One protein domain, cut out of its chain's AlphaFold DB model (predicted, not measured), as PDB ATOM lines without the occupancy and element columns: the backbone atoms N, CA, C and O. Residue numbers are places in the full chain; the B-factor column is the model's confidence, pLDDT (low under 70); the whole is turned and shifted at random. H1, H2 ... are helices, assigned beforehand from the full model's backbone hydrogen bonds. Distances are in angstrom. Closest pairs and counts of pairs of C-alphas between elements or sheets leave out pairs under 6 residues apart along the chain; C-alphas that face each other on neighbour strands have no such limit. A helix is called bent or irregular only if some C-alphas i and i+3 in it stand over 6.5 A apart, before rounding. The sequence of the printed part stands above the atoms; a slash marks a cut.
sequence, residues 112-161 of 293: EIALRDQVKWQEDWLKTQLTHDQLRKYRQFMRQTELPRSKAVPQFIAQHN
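What this domain is: This is residues 112 to 161 of the 293 residues of an uncharacterized protein of Microscillaceae bacterium (UniProt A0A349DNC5). Two helices, H2 and H3, make a V that narrows toward the link of residues 130 and 131, and a third, H4, folds back over the V's open side, so that the centres of the three make a triangle. H1, a single short turn, lies off beyond the beginning of H2 and touches no helix. The printed part has 50 residues with four named helices, in the order H1, H2, H3, H4 along the chain, and no named strand; the class is all helix. The whole is compact, with a radius of gyration of the C-alphas of 11.1 A, and the C-alphas span 32 by 23 by 18 A.

Where its parts are: Find C-alpha 112 at (128.739, 100.043, 104.028); there H1 begins, residues 112 to 115, 4.5 A from first to last C-alpha. Go on to C-alpha 118 at (126.263, 92.150, 110.627), where H2 begins; it takes residues 118 to 129 and is 17.0 A long. H3, residues 132 to 144, is the longest helix with 13 residues and 18.7 A. H4, residues 149 to 159, runs 14.9 A to C-alpha 159 at (120.777, 82.492, 127.277); it is neither bent nor irregular, but only just: C-alphas 150 and 153 are 6.1 A apart.

How they stand to each other: Start at H1, which is apart from H2, H3 and H4. Look next at H2, which touches H4 with its residues 119 to 123 alone; the closest C-alphas are those of Val 119 and Ser 150, 5.5 A apart. These two run the same way at a steep tilt of 37 degrees, only just past shallow. H2 and H3 are close but not clearly touching: their closest C-alphas, of Lys 127 and Leu 135, are 6.6 A apart. They run opposite ways at a shallow tilt of 34 degrees, only just short of steep. H3 and H4 only just touch, with 3 pairs of C-alphas within 8 A, and H3 does so with residues 138 to 142 alone. Their closest C-alphas, of Met 142 and Ala 152, are 7.1 A apart, and they run opposite ways at a steep tilt of 49 degrees. Along the backbone, every O i to N i+4 pair of H3 is within hydrogen-bond range, against 7 of 8 in H2 and 6 of 7 in H4; H1 is too short for such a pair.

The domain as a whole: The two C-alphas farthest apart are those of Ala 114 and Asp 133, at 32.5 A. The printed part has no cut, and the three links between its helices are tight. Look in the B-factor column for the model's confidence: the mean pLDDT of the printed part is 84.4, and residues 112 to 117 are under 70.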
ATOM      1  N   GLU A 112     128.389 100.318 102.631       35.38
ATOM      2  CA  GLU A 112     128.739 100.043 104.028       35.38
ATOM      3  C   GLU A 112     127.611  99.539 104.948       35.38
ATOM      4  O   GLU A 112     127.883  98.670 105.764       35.38
ATOM      5  N   ILE A 113     126.356  99.998 104.883       40.25
ATOM      6  CA  ILE A 113     125.272  99.395 105.696       40.25
ATOM      7  C   ILE A 113     124.964  97.973 105.192       40.25
ATOM      8  O   ILE A 113     124.556  97.119 105.974       40.25
ATOM      9  N   ALA A 114     125.204  97.704 103.904       37.81
ATOM     10  CA  ALA A 114     125.067  96.383 103.288       37.81
ATOM     11  C   ALA A 114     126.367  95.537 103.303       37.81
ATOM     12  O   ALA A 114     126.294  94.336 103.054       37.81
ATOM     13  N   LEU A 115     127.528  96.139 103.595       39.56
ATOM     14  CA  LEU A 115     128.869  95.524 103.662       39.56
ATOM     15  C   LEU A 115     129.412  95.420 105.092       39.56
ATOM     16  O   LEU A 115     130.456  94.801 105.304       39.56
ATOM     17  N   ARG A 116     128.745  96.017 106.083       52.44
ATOM     18  CA  ARG A 116     129.065  95.788 107.492       52.44
ATOM     19  C   ARG A 116     128.815  94.323 107.792       52.44
ATOM     20  O   ARG A 116     127.707  93.829 107.603       52.44
ATOM     21  N   ASP A 117     129.844  93.658 108.301       68.69
ATOM     22  CA  ASP A 117     129.699  92.361 108.941       68.69
ATOM     23  C   ASP A 117     128.641  92.500 110.049       68.69
ATOM     24  O   ASP A 117     128.882  93.099 111.102       68.69
ATOM     25  N   GLN A 118     127.429  92.024 109.757       74.94
ATOM     26  CA  GLN A 118     126.263  92.150 110.627       74.94
ATOM     27  C   GLN A 118     126.533  91.500 111.986       74.94
ATOM     28  O   GLN A 118     126.066  91.996 113.011       74.94
ATOM     29  N   VAL A 119     127.343  90.439 111.999       80.88
ATOM     30  CA  VAL A 119     127.751  89.739 113.214       80.88
ATOM     31  C   VAL A 119     128.654  90.632 114.051       80.88
ATOM     32  O   VAL A 119     128.426  90.774 115.248       80.88
ATOM     33  N   LYS A 120     129.637  91.289 113.428       85.56
ATOM     34  CA  LYS A 120     130.510  92.246 114.118       85.56
ATOM     35  C   LYS A 120     129.727  93.444 114.656       85.56
ATOM     36  O   LYS A 120     129.956  93.860 115.785       85.56
ATOM     37  N   TRP A 121     128.780  93.973 113.880       84.88
ATOM     38  CA  TRP A 121     127.902  95.063 114.316       84.88
ATOM     39  C   TRP A 121     127.077  94.679 115.550       84.88
ATOM     40  O   TRP A 121     127.045  95.424 116.528       84.88
ATOM     41  N   GLN A 122     126.453  93.499 115.521       87.62
ATOM     42  CA  GLN A 122     125.695  92.957 116.647       87.62
ATOM     43  C   GLN A 122     126.593  92.703 117.862       87.62
ATOM     44  O   GLN A 122     126.244  93.079 118.979       87.62
ATOM     45  N   GLU A 123     127.771  92.117 117.650       90.38
ATOM     46  CA  GLU A 123     128.764  91.845 118.688       90.38
ATOM     47  C   GLU A 123     129.259  93.134 119.363       90.38
ATOM     48  O   GLU A 123     129.302  93.216 120.593       90.38
ATOM     49  N   ASP A 124     129.627  94.150 118.584       91.50
ATOM     50  CA  ASP A 124     130.124  95.411 119.126       91.50
ATOM     51  C   ASP A 124     129.015  96.158 119.876       91.50
ATOM     52  O   ASP A 124     129.261  96.698 120.956       91.50
ATOM     53  N   TRP A 125     127.774  96.123 119.377       91.19
ATOM     54  CA  TRP A 125     126.639  96.711 120.089       91.19
ATOM     55  C   TRP A 125     126.364  95.978 121.397       91.19
ATOM     56  O   TRP A 125     126.255  96.627 122.438       91.19
ATOM     57  N   LEU A 126     126.342  94.645 121.373       91.94
ATOM     58  CA  LEU A 126     126.186  93.821 122.565       91.94
ATOM     59  C   LEU A 126     127.211  94.218 123.632       91.94
ATOM     60  O   LEU A 126     126.832  94.537 124.756       91.94
ATOM     61  N   LYS A 127     128.499  94.294 123.272       92.94
ATOM     62  CA  LYS A 127     129.585  94.646 124.205       92.94
ATOM     63  C   LYS A 127     129.391  95.998 124.892       92.94
ATOM     64  O   LYS A 127     129.774  96.117 126.051       92.94
ATOM     65  N   THR A 128     128.794  96.992 124.226       91.69
ATOM     66  CA  THR A 128     128.512  98.302 124.853       91.69
ATOM     67  C   THR A 128     127.435  98.253 125.937       91.69
ATOM     68  O   THR A 128     127.305  99.199 126.708       91.69
ATOM     69  N   GLN A 129     126.656  97.171 126.001       87.94
ATOM     70  CA  GLN A 129     125.521  97.033 126.915       87.94
ATOM     71  C   GLN A 129     125.775  96.065 128.063       87.94
ATOM     72  O   GLN A 129     125.024  96.061 129.037       87.94
ATOM     73  N   LEU A 130     126.814  95.240 127.950       90.62
ATOM     74  CA  LEU A 130     127.174  94.298 128.993       90.62
ATOM     75  C   LEU A 130     127.816  95.031 130.171       90.62
ATOM     76  O   LEU A 130     128.728  95.843 130.009       90.62
ATOM     77  N   THR A 131     127.392  94.669 131.376       91.19
ATOM     78  CA  THR A 131     128.151  94.968 132.597       91.19
ATOM     79  C   THR A 131     129.527  94.296 132.555       91.19
ATOM     80  O   THR A 131     129.760  93.371 131.773       91.19
ATOM     81  N   HIS A 132     130.447  94.720 133.426       92.44
ATOM     82  CA  HIS A 132     131.791  94.139 133.483       92.44
ATOM     83  C   HIS A 132     131.762  92.605 133.652       92.44
ATOM     84  O   HIS A 132     132.437  91.879 132.918       92.44
ATOM     85  N   ASP A 133     130.900  92.106 134.541       93.62
ATOM     86  CA  ASP A 133     130.737  90.672 134.790       93.62
ATOM     87  C   ASP A 133     130.118  89.933 133.600       93.62
ATOM     88  O   ASP A 133     130.578  88.852 133.224       93.62
ATOM     89  N   GLN A 134     129.099  90.514 132.959       92.19
ATOM     90  CA  GLN A 134     128.502  89.935 131.753       92.19
ATOM     91  C   GLN A 134     129.493  89.907 130.587       92.19
ATOM     92  O   GLN A 134     129.520  88.935 129.836       92.19
ATOM     93  N   LEU A 135     130.350  90.921 130.455       94.38
ATOM     94  CA  LEU A 135     131.393  90.960 129.434       94.38
ATOM     95  C   LEU A 135     132.452  89.876 129.671       94.38
ATOM     96  O   LEU A 135     132.932  89.262 128.717       94.38
ATOM     97  N   ARG A 136     132.802  89.594 130.932       93.94
ATOM     98  CA  ARG A 136     133.672  88.462 131.283       93.94
ATOM     99  C   ARG A 136     133.024  87.128 130.904       93.94
ATOM    100  O   ARG A 136     133.680  86.322 130.244       93.94
ATOM    101  N   LYS A 137     131.747  86.925 131.253       94.44
ATOM    102  CA  LYS A 137     130.970  85.729 130.870       94.44
ATOM    103  C   LYS A 137     130.893  85.569 129.353       94.44
ATOM    104  O   LYS A 137     131.146  84.482 128.848       94.44
ATOM    105  N   TYR A 138     130.654  86.660 128.626       95.06
ATOM    106  CA  TYR A 138     130.665  86.686 127.165       95.06
ATOM    107  C   TYR A 138     132.010  86.234 126.594       95.06
ATOM    108  O   TYR A 138     132.062  85.330 125.765       95.06
ATOM    109  N   ARG A 139     133.124  86.805 127.068       95.06
ATOM    110  CA  ARG A 139     134.470  86.411 126.612       95.06
ATOM    111  C   ARG A 139     134.769  84.941 126.897       95.06
ATOM    112  O   ARG A 139     135.412  84.295 126.078       95.06
ATOM    113  N   GLN A 140     134.331  84.423 128.044       95.31
ATOM    114  CA  GLN A 140     134.488  83.012 128.386       95.31
ATOM    115  C   GLN A 140     133.656  82.120 127.456       95.31
ATOM    116  O   GLN A 140     134.204  81.189 126.873       95.31
ATOM    117  N   PHE A 141     132.380  82.453 127.253       95.50
ATOM    118  CA  PHE A 141     131.492  81.751 126.328       95.50
ATOM    119  C   PHE A 141     132.076  81.703 124.909       95.50
ATOM    120  O   PHE A 141     132.189  80.630 124.325       95.50
ATOM    121  N   MET A 142     132.551  82.839 124.387       92.56
ATOM    122  CA  MET A 142     133.144  82.922 123.047       92.56
ATOM    123  C   MET A 142     134.454  82.134 122.892       92.56
ATOM    124  O   MET A 142     134.834  81.830 121.767       92.56
ATOM    125  N   ARG A 143     135.163  81.824 123.986       94.00
ATOM    126  CA  ARG A 143     136.366  80.968 123.964       94.00
ATOM    127  C   ARG A 143     136.038  79.478 124.009       94.00
ATOM    128  O   ARG A 143     136.846  78.683 123.554       94.00
ATOM    129  N   GLN A 144     134.915  79.117 124.626       94.06
ATOM    130  CA  GLN A 144     134.509  77.727 124.845       94.06
ATOM    131  C   GLN A 144     133.595  77.203 123.736       94.06
ATOM    132  O   GLN A 144     133.523  75.999 123.522       94.06
ATOM    133  N   THR A 145     132.870  78.091 123.058       90.12
ATOM    134  CA  THR A 145     131.930  77.709 122.007       90.12
ATOM    135  C   THR A 145     132.652  77.361 120.707       90.12
ATOM    136  O   THR A 145     133.503  78.110 120.233       90.12
ATOM    137  N   GLU A 146     132.272  76.240 120.099       90.81
ATOM    138  CA  GLU A 146     132.713  75.845 118.752       90.81
ATOM    139  C   GLU A 146     131.854  76.488 117.653       90.81
ATOM    140  O   GLU A 146     132.127  76.357 116.458       90.81
ATOM    141  N   LEU A 147     130.783  77.185 118.043       85.06
ATOM    142  CA  LEU A 147     129.847  77.772 117.100       85.06
ATOM    143  C   LEU A 147     130.462  78.974 116.376       85.06
ATOM    144  O   LEU A 147     131.153  79.794 116.989       85.06
ATOM    145  N   PRO A 148     130.132  79.165 115.085       86.19
ATOM    146  CA  PRO A 148     130.493  80.390 114.391       86.19
ATOM    147  C   PRO A 148     129.852  81.594 115.089       86.19
ATOM    148  O   PRO A 148     128.749  81.501 115.639       86.19
ATOM    149  N   ARG A 149     130.514  82.757 115.022       81.94
ATOM    150  CA  ARG A 149     130.061  83.980 115.712       81.94
ATOM    151  C   ARG A 149     128.614  84.362 115.386       81.94
ATOM    152  O   ARG A 149     127.898  84.802 116.280       81.94
ATOM    153  N   SER A 150     128.173  84.123 114.148       83.06
ATOM    154  CA  SER A 150     126.799  84.365 113.684       83.06
ATOM    155  C   SER A 150     125.731  83.583 114.454       83.06
ATOM    156  O   SER A 150     124.582  84.008 114.488       83.06
ATOM    157  N   LYS A 151     126.095  82.459 115.083       86.50
ATOM    158  CA  LYS A 151     125.214  81.652 115.943       86.50
ATOM    159  C   LYS A 151     125.514  81.858 117.425       86.50
ATOM    160  O   LYS A 151     124.592  81.949 118.230       86.50
ATOM    161  N   ALA A 152     126.794  81.986 117.776       87.69
ATOM    162  CA  ALA A 152     127.234  82.163 119.154       87.69
ATOM    163  C   ALA A 152     126.698  83.466 119.777       87.69
ATOM    164  O   ALA A 152     126.210  83.451 120.904       87.69
ATOM    165  N   VAL A 153     126.740  84.588 119.047       89.75
ATOM    166  CA  VAL A 153     126.288  85.889 119.572       89.75
ATOM    167  C   VAL A 153     124.780  85.889 119.873       89.75
ATOM    168  O   VAL A 153     124.430  86.174 121.021       89.75
ATOM    169  N   PRO A 154     123.883  85.497 118.941       89.06
ATOM    170  CA  PRO A 154     122.457  85.357 119.251       89.06
ATOM    171  C   PRO A 154     122.173  84.376 120.391       89.06
ATOM    172  O   PRO A 154     121.319  84.646 121.233       89.06
ATOM    173  N   GLN A 155     122.906  83.260 120.459       90.62
ATOM    174  CA  GLN A 155     122.733  82.292 121.539       90.62
ATOM    175  C   GLN A 155     123.084  82.887 122.905       90.62
ATOM    176  O   GLN A 155     122.331  82.688 123.856       90.62
ATOM    177  N   PHE A 156     124.183  83.636 123.010       92.44
ATOM    178  CA  PHE A 156     124.554  84.303 124.257       92.44
ATOM    179  C   PHE A 156     123.489  85.318 124.692       92.44
ATOM    180  O   PHE A 156     123.112  85.361 125.862       92.44
ATOM    181  N   ILE A 157     122.974  86.109 123.744       89.06
ATOM    182  CA  ILE A 157     121.884  87.066 123.987       89.06
ATOM    183  C   ILE A 157     120.663  86.335 124.559       89.06
ATOM    184  O   ILE A 157     120.140  86.742 125.598       89.06
ATOM    185  N   ALA A 158     120.260  85.226 123.935       87.50
ATOM    186  CA  ALA A 158     119.113  84.437 124.366       87.50
ATOM    187  C   ALA A 158     119.316  83.803 125.756       87.50
ATOM    188  O   ALA A 158     118.469  83.961 126.632       87.50
ATOM    189  N   GLN A 159     120.459  83.151 125.998       88.94
ATOM    190  CA  GLN A 159     120.777  82.492 127.277       88.94
ATOM    191  C   GLN A 159     120.791  83.457 128.468       88.94
ATOM    192  O   GLN A 159     120.507  83.060 129.597       88.94
ATOM    193  N   HIS A 160     121.115  84.725 128.219       87.44
ATOM    194  CA  HIS A 160     121.186  85.757 129.246       87.44
ATOM    195  C   HIS A 160     119.989  86.721 129.245       87.44
ATOM    196  O   HIS A 160     120.030  87.706 129.980       87.44
ATOM    197  N   ASN A 161     118.929  86.436 128.473       84.00
ATOM    198  CA  ASN A 161     117.734  87.285 128.329       84.00
ATOM    199  C   ASN A 161     118.080  88.753 128.029       84.00
ATOM    200  O   ASN A 161     117.515  89.687 128.600       84.00
TER     201      ASN A 161